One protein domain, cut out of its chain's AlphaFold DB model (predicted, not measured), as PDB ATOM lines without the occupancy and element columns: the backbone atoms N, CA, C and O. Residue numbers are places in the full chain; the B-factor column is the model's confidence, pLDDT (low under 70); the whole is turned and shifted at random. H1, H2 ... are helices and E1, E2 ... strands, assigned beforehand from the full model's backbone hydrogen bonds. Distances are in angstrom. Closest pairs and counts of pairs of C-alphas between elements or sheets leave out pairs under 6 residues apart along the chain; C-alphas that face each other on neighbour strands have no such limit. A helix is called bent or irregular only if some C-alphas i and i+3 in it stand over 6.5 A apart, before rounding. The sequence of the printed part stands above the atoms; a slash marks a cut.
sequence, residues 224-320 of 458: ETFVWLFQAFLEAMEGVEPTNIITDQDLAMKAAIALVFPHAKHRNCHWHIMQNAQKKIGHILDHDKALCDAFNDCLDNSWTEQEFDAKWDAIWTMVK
ATOM      1  N   GLU A 224      75.545  63.346  68.861       94.31
ATOM      2  CA  GLU A 224      74.512  63.863  67.947       94.31
ATOM      3  C   GLU A 224      73.352  62.876  67.734       94.31
ATOM      4  O   GLU A 224      72.191  63.273  67.655       94.31
ATOM      5  N   THR A 225      73.661  61.577  67.665       93.00
ATOM      6  CA  THR A 225      72.659  60.526  67.441       93.00
ATOM      7  C   THR A 225      71.829  60.280  68.705       93.00
ATOM      8  O   THR A 225      70.615  60.107  68.612       93.00
ATOM      9  N   PHE A 226      72.449  60.344  69.886       94.75
ATOM     10  CA  PHE A 226      71.736  60.287  71.165       94.75
ATOM     11  C   PHE A 226      70.923  61.554  71.454       94.75
ATOM     12  O   PHE A 226      69.814  61.445  71.962       94.75
ATOM     13  N   VAL A 227      71.416  62.744  71.088       96.56
ATOM     14  CA  VAL A 227      70.660  64.005  71.212       96.56
ATOM     15  C   VAL A 227      69.359  63.913  70.427       96.56
ATOM     16  O   VAL A 227      68.303  64.229  70.964       96.56
ATOM     17  N   TRP A 228      69.414  63.423  69.186       95.12
ATOM     18  CA  TRP A 228      68.205  63.200  68.394       95.12
ATOM     19  C   TRP A 228      67.225  62.242  69.094       95.12
ATOM     20  O   TRP A 228      66.041  62.560  69.204       95.12
ATOM     21  N   LEU A 229      67.715  61.107  69.607       94.88
ATOM     22  CA  LEU A 229      66.877  60.125  70.305       94.88
ATOM     23  C   LEU A 229      66.210  60.730  71.545       94.88
ATOM     24  O   LEU A 229      65.008  60.570  71.744       94.88
ATOM     25  N   PHE A 230      66.982  61.430  72.373       95.00
ATOM     26  CA  PHE A 230      66.480  62.045  73.595       95.00
ATOM     27  C   PHE A 230      65.521  63.196  73.314       95.00
ATOM     28  O   PHE A 230      64.550  63.350  74.049       95.00
ATOM     29  N   GLN A 231      65.731  63.957  72.241       95.50
ATOM     30  CA  GLN A 231      64.800  65.006  71.837       95.50
ATOM     31  C   GLN A 231      63.461  64.417  71.376       95.50
ATOM     32  O   GLN A 231      62.411  64.923  71.767       95.50
ATOM     33  N   ALA A 232      63.494  63.331  70.598       93.06
ATOM     34  CA  ALA A 232      62.292  62.601  70.197       93.06
ATOM     35  C   ALA A 232      61.561  62.000  71.409       93.06
ATOM     36  O   ALA A 232      60.336  62.066  71.490       93.06
ATOM     37  N   PHE A 233      62.304  61.461  72.381       92.38
ATOM     38  CA  PHE A 233      61.729  60.996  73.642       92.38
ATOM     39  C   PHE A 233      61.075  62.143  74.423       92.38
ATOM     40  O   PHE A 233      59.939  62.014  74.863       92.38
ATOM     41  N   LEU A 234      61.753  63.286  74.555       93.38
ATOM     42  CA  LEU A 234      61.228  64.457  75.257       93.38
ATOM     43  C   LEU A 234      59.939  64.983  74.614       93.38
ATOM     44  O   LEU A 234      58.998  65.332  75.321       93.38
ATOM     45  N   GLU A 235      59.878  65.011  73.282       93.56
ATOM     46  CA  GLU A 235      58.669  65.379  72.539       93.56
ATOM     47  C   GLU A 235      57.517  64.398  72.807       93.56
ATOM     48  O   GLU A 235      56.397  64.830  73.075       93.56
ATOM     49  N   ALA A 236      57.797  63.091  72.815       90.12
ATOM     50  CA  ALA A 236      56.809  62.064  73.146       90.12
ATOM     51  C   ALA A 236      56.301  62.162  74.598       90.12
ATOM     52  O   ALA A 236      55.161  61.794  74.869       90.12
ATOM     53  N   MET A 237      57.120  62.696  75.509       89.69
ATOM     54  CA  MET A 237      56.769  62.979  76.907       89.69
ATOM     55  C   MET A 237      56.197  64.395  77.108       89.69
ATOM     56  O   MET A 237      56.222  64.919  78.220       89.69
ATOM     57  N   GLU A 238      55.720  65.048  76.042       92.50
ATOM     58  CA  GLU A 238      55.116  66.391  76.074       92.50
ATOM     59  C   GLU A 238      56.034  67.474  76.677       92.50
ATOM     60  O   GLU A 238      55.587  68.432  77.309       92.50
ATOM     61  N   GLY A 239      57.347  67.333  76.484       91.75
ATOM     62  CA  GLY A 239      58.348  68.263  77.003       91.75
ATOM     63  C   GLY A 239      58.692  68.063  78.480       91.75
ATOM     64  O   GLY A 239      59.400  68.890  79.052       91.75
ATOM     65  N   VAL A 240      58.213  66.987  79.111       89.81
ATOM     66  CA  VAL A 240      58.526  66.673  80.509       89.81
ATOM     67  C   VAL A 240      59.824  65.870  80.592       89.81
ATOM     68  O   VAL A 240      59.901  64.724  80.151       89.81
ATOM     69  N   GLU A 241      60.855  66.471  81.189       90.62
ATOM     70  CA  GLU A 241      62.135  65.799  81.421       90.62
ATOM     71  C   GLU A 241      62.040  64.763  82.557       90.62
ATOM     72  O   GLU A 241      61.400  65.014  83.588       90.62
ATOM     73  N   PRO A 242      62.741  63.623  82.447       88.06
ATOM     74  CA  PRO A 242      62.890  62.703  83.565       88.06
ATOM     75  C   PRO A 242      63.750  63.329  84.674       88.06
ATOM     76  O   PRO A 242      64.765  63.972  84.424       88.06
ATOM     77  N   THR A 243      63.403  63.089  85.940       87.06
ATOM     78  CA  THR A 243      64.188  63.615  87.075       87.06
ATOM     79  C   THR A 243      65.511  62.872  87.276       87.06
ATOM     80  O   THR A 243      66.502  63.457  87.717       87.06
ATOM     81  N   ASN A 244      65.540  61.572  86.978       86.00
ATOM     82  CA  ASN A 244      66.736  60.740  87.061       86.00
ATOM     83  C   ASN A 244      66.850  59.909  85.785       86.00
ATOM     84  O   ASN A 244      65.856  59.372  85.305       86.00
ATOM     85  N   ILE A 245      68.071  59.769  85.282       89.81
ATOM     86  CA  ILE A 245      68.380  58.890  84.156       89.81
ATOM     87  C   ILE A 245      69.519  57.982  84.590       89.81
ATOM     88  O   ILE A 245      70.547  58.457  85.079       89.81
ATOM     89  N   ILE A 246      69.334  56.677  84.413       88.94
ATOM     90  CA  ILE A 246      70.329  55.665  84.743       88.94
ATOM     91  C   ILE A 246      70.765  55.004  83.442       88.94
ATOM     92  O   ILE A 246      69.958  54.372  82.769       88.94
ATOM     93  N   THR A 247      72.040  55.134  83.094       89.94
ATOM     94  CA  THR A 247      72.601  54.506  81.892       89.94
ATOM     95  C   THR A 247      73.917  53.817  82.202       89.94
ATOM     96  O   THR A 247      74.427  53.902  83.316       89.94
ATOM     97  N   ASP A 248      74.502  53.127  81.235       84.94
ATOM     98  CA  ASP A 248      75.890  52.689  81.335       84.94
ATOM     99  C   ASP A 248      76.884  53.880  81.286       84.94
ATOM    100  O   ASP A 248      76.497  55.051  81.344       84.94
ATOM    101  N   GLN A 249      78.186  53.578  81.232       84.06
ATOM    102  CA  GLN A 249      79.267  54.573  81.289       84.06
ATOM    103  C   GLN A 249      79.620  55.168  79.907       84.06
ATOM    104  O   GLN A 249      80.779  55.522  79.667       84.06
ATOM    105  N   ASP A 250      78.655  55.276  78.991       88.69
ATOM    106  CA  ASP A 250      78.895  55.843  77.664       88.69
ATOM    107  C   ASP A 250      79.068  57.377  77.709       88.69
ATOM    108  O   ASP A 250      78.226  58.132  78.212       88.69
ATOM    109  N   LEU A 251      80.198  57.857  77.179       91.19
ATOM    110  CA  LEU A 251      80.553  59.280  77.189       91.19
ATOM    111  C   LEU A 251      79.688  60.113  76.236       91.19
ATOM    112  O   LEU A 251      79.383  61.269  76.540       91.19
ATOM    113  N   ALA A 252      79.299  59.545  75.095       92.88
ATOM    114  CA  ALA A 252      78.463  60.219  74.114       92.88
ATOM    115  C   ALA A 252      77.033  60.389  74.641       92.88
ATOM    116  O   ALA A 252      76.447  61.466  74.508       92.88
ATOM    117  N   MET A 253      76.503  59.367  75.309       92.81
ATOM    118  CA  MET A 253      75.201  59.397  75.952       92.81
ATOM    119  C   MET A 253      75.189  60.363  77.139       92.81
ATOM    120  O   MET A 253      74.280  61.184  77.235       92.81
ATOM    121  N   LYS A 254      76.238  60.368  77.977       93.19
ATOM    122  CA  LYS A 254      76.402  61.367  79.048       93.19
ATOM    123  C   LYS A 254      76.363  62.801  78.511       93.19
ATOM    124  O   LYS A 254      75.679  63.651  79.077       93.19
ATOM    125  N   ALA A 255      77.085  63.072  77.422       95.12
ATOM    126  CA  ALA A 255      77.084  64.388  76.792       95.12
ATOM    127  C   ALA A 255      75.697  64.754  76.238       95.12
ATOM    128  O   ALA A 255      75.237  65.875  76.429       95.12
ATOM    129  N   ALA A 256      75.004  63.809  75.603       96.25
ATOM    130  CA  ALA A 256      73.668  64.035  75.060       96.25
ATOM    131  C   ALA A 256      72.615  64.279  76.153       96.25
ATOM    132  O   ALA A 256      71.796  65.183  76.009       96.25
ATOM    133  N   ILE A 257      72.671  63.543  77.270       95.31
ATOM    134  CA  ILE A 257      71.804  63.768  78.438       95.31
ATOM    135  C   ILE A 257      72.003  65.182  78.981       95.31
ATOM    136  O   ILE A 257      71.025  65.876  79.219       95.31
ATOM    137  N   ALA A 258      73.249  65.637  79.129       95.31
ATOM    138  CA  ALA A 258      73.531  66.984  79.624       95.31
ATOM    139  C   ALA A 258      73.000  68.094  78.696       95.31
ATOM    140  O   ALA A 258      72.713  69.193  79.167       95.31
ATOM    141  N   LEU A 259      72.874  67.815  77.393       96.31
ATOM    142  CA  LEU A 259      72.329  68.751  76.409       96.31
ATOM    143  C   LEU A 259      70.794  68.768  76.388       96.31
ATOM    144  O   LEU A 259      70.217  69.845  76.273       96.31
ATOM    145  N   VAL A 260      70.144  67.601  76.468       96.69
ATOM    146  CA  VAL A 260      68.682  67.473  76.293       96.69
ATOM    147  C   VAL A 260      67.920  67.504  77.620       96.69
ATOM    148  O   VAL A 260      66.808  68.015  77.666       96.69
ATOM    149  N   PHE A 261      68.514  66.989  78.696       95.75
ATOM    150  CA  PHE A 261      67.905  66.891  80.026       95.75
ATOM    151  C   PHE A 261      68.779  67.578  81.091       95.75
ATOM    152  O   PHE A 261      69.320  66.913  81.983       95.75
ATOM    153  N   PRO A 262      68.970  68.907  81.023       95.00
ATOM    154  CA  PRO A 262      69.874  69.637  81.916       95.00
ATOM    155  C   PRO A 262      69.483  69.548  83.399       95.00
ATOM    156  O   PRO A 262      70.317  69.805  84.272       95.00
ATOM    157  N   HIS A 263      68.228  69.208  83.706       92.38
ATOM    158  CA  HIS A 263      67.738  69.069  85.078       92.38
ATOM    159  C   HIS A 263      67.743  67.623  85.586       92.38
ATOM    160  O   HIS A 263      67.607  67.398  86.794       92.38
ATOM    161  N   ALA A 264      67.938  66.648  84.695       91.56
ATOM    162  CA  ALA A 264      68.005  65.247  85.066       91.56
ATOM    163  C   ALA A 264      69.301  64.936  85.824       91.56
ATOM    164  O   ALA A 264      70.410  65.300  85.428       91.56
ATOM    165  N   LYS A 265      69.179  64.165  86.905       90.38
ATOM    166  CA  LYS A 265      70.338  63.567  87.570       90.38
ATOM    167  C   LYS A 265      70.753  62.310  86.818       90.38
ATOM    168  O   LYS A 265      70.100  61.271  86.926       90.38
ATOM    169  N   HIS A 266      71.855  62.404  86.083       91.00
ATOM    170  CA  HIS A 266      72.468  61.255  85.420       91.00
ATOM    171  C   HIS A 266      73.225  60.376  86.423       91.00
ATOM    172  O   HIS A 266      74.006  60.870  87.241       91.00
ATOM    173  N   ARG A 267      72.989  59.063  86.373       88.88
ATOM    174  CA  ARG A 267      73.623  58.057  87.230       88.88
ATOM    175  C   ARG A 267      74.091  56.872  86.392       88.88
ATOM    176  O   ARG A 267      73.490  56.538  85.375       88.88
ATOM    177  N   ASN A 268      75.130  56.201  86.872       86.56
ATOM    178  CA  ASN A 268      75.602  54.964  86.261       86.56
ATOM    179  C   ASN A 268      74.742  53.778  86.720       86.56
ATOM    180  O   ASN A 268      74.360  53.676  87.886       86.56
ATOM    181  N   CYS A 269      74.480  52.861  85.799       86.06
ATOM    182  CA  CYS A 269      73.690  51.665  86.014       86.06
ATOM    183  C   CYS A 269      74.464  50.666  86.872       86.06
ATOM    184  O   CYS A 269      75.511  50.159  86.465       86.06
ATOM    185  N   HIS A 270      73.916  50.358  88.050       83.19
ATOM    186  CA  HIS A 270      74.485  49.389  88.990       83.19
ATOM    187  C   HIS A 270      74.731  48.026  88.335       83.19
ATOM    188  O   HIS A 270      75.831  47.491  88.441       83.19
ATOM    189  N   TRP A 271      73.767  47.517  87.563       82.62
ATOM    190  CA  TRP A 271      73.918  46.240  86.867       82.62
ATOM    191  C   TRP A 271      75.109  46.242  85.903       82.62
ATOM    192  O   TRP A 271      75.920  45.318  85.922       82.62
ATOM    193  N   HIS A 272      75.279  47.307  85.112       83.38
ATOM    194  CA  HIS A 272      76.430  47.440  84.215       83.38
ATOM    195  C   HIS A 272      77.751  47.581  84.983       83.38
ATOM    196  O   HIS A 272      78.762  47.016  84.560       83.38
ATOM    197  N   ILE A 273      77.760  48.281  86.124       87.31
ATOM    198  CA  ILE A 273      78.924  48.348  87.023       87.31
ATOM    199  C   ILE A 273      79.295  46.940  87.500       87.31
ATOM    200  O   ILE A 273      80.445  46.527  87.342       87.31
ATOM    201  N   MET A 274      78.324  46.181  88.011       87.12
ATOM    202  CA  MET A 274      78.526  44.819  88.505       87.12
ATOM    203  C   MET A 274      78.971  43.864  87.402       87.12
ATOM    204  O   MET A 274      79.927  43.108  87.578       87.12
ATOM    205  N   GLN A 275      78.350  43.941  86.226       86.12
ATOM    206  CA  GLN A 275      78.729  43.122  85.082       86.12
ATOM    207  C   GLN A 275      80.168  43.428  84.635       86.12
ATOM    208  O   GLN A 275      80.943  42.515  84.337       86.12
ATOM    209  N   ASN A 276      80.556  44.706  84.621       85.88
ATOM    210  CA  ASN A 276      81.922  45.121  84.320       85.88
ATOM    211  C   ASN A 276      82.920  44.666  85.392       85.88
ATOM    212  O   ASN A 276      84.020  44.227  85.042       85.88
ATOM    213  N   ALA A 277      82.547  44.725  86.672       87.31
ATOM    214  CA  ALA A 277      83.361  44.220  87.773       87.31
ATOM    215  C   ALA A 277      83.587  42.709  87.634       87.31
ATOM    216  O   ALA A 277      84.731  42.260  87.600       87.31
ATOM    217  N   GLN A 278      82.529  41.927  87.420       84.81
ATOM    218  CA  GLN A 278      82.639  40.481  87.235       84.81
ATOM    219  C   GLN A 278      83.517  40.119  86.028       84.81
ATOM    220  O   GLN A 278      84.398  39.265  86.133       84.81
ATOM    221  N   LYS A 279      83.358  40.819  84.896       86.44
ATOM    222  CA  LYS A 279      84.189  40.615  83.696       86.44
ATOM    223  C   LYS A 279      85.677  40.897  83.944       86.44
ATOM    224  O   LYS A 279      86.523  40.179  83.418       86.44
ATOM    225  N   LYS A 280      86.009  41.957  84.691       88.31
ATOM    226  CA  LYS A 280      87.397  42.439  84.847       88.31
ATOM    227  C   LYS A 280      88.120  41.829  86.048       88.31
ATOM    228  O   LYS A 280      89.290  41.474  85.932       88.31
ATOM    229  N   ILE A 281      87.435  41.714  87.181       87.06
ATOM    230  CA  ILE A 281      88.009  41.317  88.474       87.06
ATOM    231  C   ILE A 281      87.287  40.129  89.124       87.06
ATOM    232  O   ILE A 281      87.669  39.739  90.221       87.06
ATOM    233  N   GLY A 282      86.308  39.504  88.454       85.44
ATOM    234  CA  GLY A 282      85.543  38.375  89.007       85.44
ATOM    235  C   GLY A 282      86.425  37.242  89.527       85.44
ATOM    236  O   GLY A 282      86.290  36.846  90.670       85.44
ATOM    237  N   HIS A 283      87.443  36.833  88.765       84.94
ATOM    238  CA  HIS A 283      88.401  35.808  89.204       84.94
ATOM    239  C   HIS A 283      89.147  36.140  90.514       84.94
ATOM    240  O   HIS A 283      89.634  35.230  91.174       84.94
ATOM    241  N   ILE A 284      89.286  37.419  90.880       85.81
ATOM    242  CA  ILE A 284      89.882  37.837  92.158       85.81
ATOM    243  C   ILE A 284      88.825  37.742  93.262       85.81
ATOM    244  O   ILE A 284      89.089  37.165  94.314       85.81
ATOM    245  N   LEU A 285      87.624  38.262  92.994       85.81
ATOM    246  CA  LEU A 285      86.497  38.247  93.931       85.81
ATOM    247  C   LEU A 285      86.051  36.814  94.274       85.81
ATOM    248  O   LEU A 285      85.771  36.525  95.431       85.81
ATOM    249  N   ASP A 286      86.072  35.899  93.303       84.69
ATOM    250  CA  ASP A 286      85.699  34.490  93.482       84.69
ATOM    251  C   ASP A 286      86.672  33.734  94.412       84.69
ATOM    252  O   ASP A 286      86.313  32.727  95.024       84.69
ATOM    253  N   HIS A 287      87.924  34.194  94.514       83.44
ATOM    254  CA  HIS A 287      88.964  33.567  95.335       83.44
ATOM    255  C   HIS A 287      89.146  34.221  96.709       83.44
ATOM    256  O   HIS A 287      89.739  33.599  97.594       83.44
ATOM    257  N   ASP A 288      88.632  35.434  96.907       85.62
ATOM    258  CA  ASP A 288      88.691  36.157  98.173       85.62
ATOM    259  C   ASP A 288      87.291  36.619  98.586       85.62
ATOM    260  O   ASP A 288      86.807  37.688  98.202       85.62
ATOM    261  N   LYS A 289      86.647  35.800  99.424       88.19
ATOM    262  CA  LYS A 289      85.314  36.096  99.950       88.19
ATOM    263  C   LYS A 289      85.284  37.412 100.729       88.19
ATOM    264  O   LYS A 289      84.303  38.138 100.629       88.19
ATOM    265  N   ALA A 290      86.329  37.733 101.496       88.56
ATOM    266  CA  ALA A 290      86.349  38.959 102.289       88.56
ATOM    267  C   ALA A 290      86.405  40.192 101.381       88.56
ATOM    268  O   ALA A 290      85.704  41.171 101.629       88.56
ATOM    269  N   LEU A 291      87.196  40.123 100.307       89.56
ATOM    270  CA  LEU A 291      87.237  41.160  99.282       89.56
ATOM    271  C   LEU A 291      85.898  41.282  98.544       89.56
ATOM    272  O   LEU A 291      85.433  42.397  98.324       89.56
ATOM    273  N   CYS A 292      85.272  40.159  98.185       89.31
ATOM    274  CA  CYS A 292      83.956  40.144  97.547       89.31
ATOM    275  C   CYS A 292      82.882  40.781  98.440       89.31
ATOM    276  O   CYS A 292      82.167  41.680  97.999       89.31
ATOM    277  N   ASP A 293      82.818  40.378  99.711       89.75
ATOM    278  CA  ASP A 293      81.889  40.938 100.695       89.75
ATOM    279  C   ASP A 293      82.135  42.448 100.884       89.75
ATOM    280  O   ASP A 293      81.183  43.227 100.897       89.75
ATOM    281  N   ALA A 294      83.401  42.877 100.983       90.81
ATOM    282  CA  ALA A 294      83.762  44.290 101.115       90.81
ATOM    283  C   ALA A 294      83.386  45.108  99.871       90.81
ATOM    284  O   ALA A 294      82.853  46.208 100.001       90.81
ATOM    285  N   PHE A 295      83.621  44.565  98.673       91.69
ATOM    286  CA  PHE A 295      83.263  45.193  97.400       91.69
ATOM    287  C   PHE A 295      81.752  45.408  97.277       91.69
ATOM    288  O   PHE A 295      81.314  46.529  97.016       91.69
ATOM    289  N   ASN A 296      80.958  44.369  97.542       89.94
ATOM    290  CA  ASN A 296      79.499  44.468  97.521       89.94
ATOM    291  C   ASN A 296      78.990  45.423  98.617       89.94
ATOM    292  O   ASN A 296      78.129  46.257  98.360       89.94
ATOM    293  N   ASP A 297      79.568  45.394  99.825       88.44
ATOM    294  CA  ASP A 297      79.193  46.336 100.890       88.44
ATOM    295  C   ASP A 297      79.530  47.798 100.547       88.44
ATOM    296  O   ASP A 297      78.794  48.713 100.930       88.44
ATOM    297  N   CYS A 298      80.616  48.033  99.811       91.50
ATOM    298  CA  CYS A 298      80.976  49.359  99.322       91.50
ATOM    299  C   CYS A 298      79.981  49.872  98.276       91.50
ATOM    300  O   CYS A 298      79.598  51.040  98.334       91.50
ATOM    301  N   LEU A 299      79.542  49.024  97.343       87.75
ATOM    302  CA  LEU A 299      78.595  49.423  96.299       87.75
ATOM    303  C   LEU A 299      77.160  49.572  96.822       87.75
ATOM    304  O   LEU A 299      76.497  50.556  96.503       87.75
ATOM    305  N   ASP A 300      76.694  48.641  97.656       83.62
ATOM    306  CA  ASP A 300      75.273  48.545  98.019       83.62
ATOM    307  C   ASP A 300      74.927  49.259  99.337       83.62
ATOM    308  O   ASP A 300      73.754  49.528  99.635       83.62
ATOM    309  N   ASN A 301      75.933  49.553 100.169       82.38
ATOM    310  CA  ASN A 301      75.729  50.059 101.528       82.38
ATOM    311  C   ASN A 301      76.541  51.317 101.856       82.38
ATOM    312  O   ASN A 301      76.892  51.515 103.021       82.38
ATOM    313  N   SER A 302      76.831  52.157 100.866       85.00
ATOM    314  CA  SER A 302      77.422  53.485 101.083       85.00
ATOM    315  C   SER A 302      76.370  54.570 100.886       85.00
ATOM    316  O   SER A 302      75.825  54.716  99.794       85.00
ATOM    317  N   TRP A 303      76.057  55.322 101.943       77.62
ATOM    318  CA  TRP A 303      74.987  56.331 101.922       77.62
ATOM    319  C   TRP A 303      75.491  57.735 101.637       77.62
ATOM    320  O   TRP A 303      74.735  58.605 101.205       77.62
ATOM    321  N   THR A 304      76.771  57.953 101.908       83.81
ATOM    322  CA  THR A 304      77.461  59.209 101.653       83.81
ATOM    323  C   THR A 304      78.698  58.945 100.815       83.81
ATOM    324  O   THR A 304      79.265  57.851 100.847       83.81
ATOM    325  N   GLU A 305      79.142  59.970 100.095       87.69
ATOM    326  CA  GLU A 305      80.404  59.933  99.350       87.69
ATOM    327  C   GLU A 305      81.576  59.585 100.279       87.69
ATOM    328  O   GLU A 305      82.397  58.744  99.951       87.69
ATOM    329  N   GLN A 306      81.580  60.125 101.503       89.50
ATOM    330  CA  GLN A 306      82.620  59.853 102.501       89.50
ATOM    331  C   GLN A 306      82.653  58.386 102.948       89.50
ATOM    332  O   GLN A 306      83.728  57.817 103.122       89.50
ATOM    333  N   GLU A 307      81.487  57.768 103.155       89.25
ATOM    334  CA  GLU A 307      81.405  56.338 103.476       89.25
ATOM    335  C   GLU A 307      81.866  55.475 102.306       89.25
ATOM    336  O   GLU A 307      82.580  54.496 102.523       89.25
ATOM    337  N   PHE A 308      81.469  55.848 101.086       92.06
ATOM    338  CA  PHE A 308      81.904  55.167  99.876       92.06
ATOM    339  C   PHE A 308      83.425  55.218  99.750       92.06
ATOM    340  O   PHE A 308      84.057  54.169  99.670       92.06
ATOM    341  N   ASP A 309      84.015  56.412  99.823       93.31
ATOM    342  CA  ASP A 309      85.458  56.617  99.706       93.31
ATOM    343  C   ASP A 309      86.220  55.844 100.790       93.31
ATOM    344  O   ASP A 309      87.193  55.153 100.495       93.31
ATOM    345  N   ALA A 310      85.738  55.866 102.037       92.44
ATOM    346  CA  ALA A 310      86.367  55.133 103.134       92.44
ATOM    347  C   ALA A 310      86.338  53.606 102.928       92.44
ATOM    348  O   ALA A 310      87.332  52.922 103.192       92.44
ATOM    349  N   LYS A 311      85.210  53.052 102.465       93.44
ATOM    350  CA  LYS A 311      85.100  51.616 102.156       93.44
ATOM    351  C   LYS A 311      85.914  51.243 100.922       93.44
ATOM    352  O   LYS A 311      86.559  50.195 100.911       93.44
ATOM    353  N   TRP A 312      85.924  52.108  99.915       93.56
ATOM    354  CA  TRP A 312      86.707  51.939  98.701       93.56
ATOM    355  C   TRP A 312      88.210  51.916  98.996       93.56
ATOM    356  O   TRP A 312      88.921  51.016  98.547       93.56
ATOM    357  N   ASP A 313      88.688  52.833  99.837       91.69
ATOM    358  CA  ASP A 313      90.071  52.850 100.308       91.69
ATOM    359  C   ASP A 313      90.416  51.580 101.094       91.69
ATOM    360  O   ASP A 313      91.492  51.004 100.904       91.69
ATOM    361  N   ALA A 314      89.498  51.085 101.930       90.50
ATOM    362  CA  ALA A 314      89.690  49.821 102.633       90.50
ATOM    363  C   ALA A 314      89.851  48.646 101.651       90.50
ATOM    364  O   ALA A 314      90.810  47.880 101.775       90.50
ATOM    365  N   ILE A 315      89.003  48.547 100.622       90.88
ATOM    366  CA  ILE A 315      89.145  47.549  99.547       90.88
ATOM    367  C   ILE A 315      90.513  47.681  98.873       90.88
ATOM    368  O   ILE A 315      91.211  46.686  98.672       90.88
ATOM    369  N   TRP A 316      90.942  48.905  98.567       86.88
ATOM    370  CA  TRP A 316      92.239  49.145  97.944       86.88
ATOM    371  C   TRP A 316      93.398  48.637  98.807       86.88
ATOM    372  O   TRP A 316      94.340  48.040  98.285       86.88
ATOM    373  N   THR A 317      93.319  48.792 100.133       87.06
ATOM    374  CA  THR A 317      94.326  48.226 101.047       87.06
ATOM    375  C   THR A 317      94.331  46.700 101.088       87.06
ATOM    376  O   THR A 317      95.397  46.125 101.286       87.06
ATOM    377  N   MET A 318      93.190  46.043 100.854       83.25
ATOM    378  CA  MET A 318      93.105  44.579 100.771       83.25
ATOM    379  C   MET A 318      93.759  44.039  99.493       83.25
ATOM    380  O   MET A 318      94.351  42.964  99.512       83.25
ATOM    381  N   VAL A 319      93.673  44.792  98.391       80.19
ATOM    382  CA  VAL A 319      94.222  44.398  97.080       80.19
ATOM    383  C   VAL A 319      95.703  44.761  96.931       80.19
ATOM    384  O   VAL A 319      96.416  44.131  96.146       80.19
ATOM    385  N   LYS A 320      96.201  45.763  97.665       71.56
ATOM    386  CA  LYS A 320      97.626  46.102  97.644       71.56
ATOM    387  C   LYS A 320      98.462  44.920  98.136       71.56
ATOM    388  O   LYS A 320      98.323  44.482  99.275       71.56
TER     389      LYS A 320
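Overview. This is residues 224 to 320 of the 458 residues of the protein "Protein FAR1-RELATED SEQUENCE" of Oryza sativa subsp. japonica (UniProt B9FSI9). Two small lobes joined end to end make an elongated, loosely built model. In the first, H1 packs on H2, and H2 lies over a pair of short parallel strands, E1 and E2; in the second, the kinked helix H3 leads away from the strands, and the chain folds back into a hairpin of two helices, H4 and H5. The printed part has 97 residues, with five named helices and two named strands in the order H1, E1, H2, E2, H3, H4, H5; the sheet is E1 beside E2, parallel, and the class is mostly helix. The whole is loose, with a radius of gyration of the C-alphas of 17.4 A and spans of 49 by 26 by 18 A.

Arrangement. H1, residues 224 to 236, touches H2, residues 251 to 260, closest at the C-alphas of Val 227 and Ala 256, 4.9 A apart; they run the same way at a steep tilt of 41 degrees. E1, residues 244 to 247, and E2, residues 265 to 268, are parallel neighbours at 26 degrees, with N 245 and O 265 at 3.0 A and N 267 and O 245 at 2.8 A, within hydrogen-bond range. E1, H2 and E2 form a strand-helix-strand unit, two parallel strands with a helix between them in the chain, and its crossover is right-handed. The closest C-alphas of H2 and E2 are those of Ile 257 and His 266, 7.5 A apart; E1 and H2 are near each other. H3, residues 270 to 285, has a kink of 63 degrees near residue 279 and is irregular, with C-alphas 280 and 283 8.0 A apart. H3 and H4, residues 289 to 300, are close but not clearly touching, with the closest C-alphas, those of Leu 285 and Cys 292, 4.8 A apart. H4 and H5, residues 305 to 319, form a helical hairpin: they touch, closest at the C-alphas of Cys 298 and Lys 311, 5.5 A apart, and run opposite ways at a shallow tilt of 18 degrees. H3 and H5 are apart. Every O i to N i+4 pair is within hydrogen-bond range in H1, H2, H4 and H5; in H3, 10 of 12 are.

Along the chain. H1 begins at C-alpha 224 (74.512, 63.863, 67.947) and is 18.5 A long. H3, 17.1 A long, begins at C-alpha 270 (74.485, 49.389, 88.990). H4 is 16.1 A long; H5, 20.9 A, ends at C-alpha 319 (94.222, 44.398, 97.080).

Size, cuts and confidence. The farthest C-alphas, those of Glu 238 and Lys 320, are 51.8 A apart. The printed part has no cut, and no link is long. The mean pLDDT of the printed part is 89.3, and no printed residue is under 70.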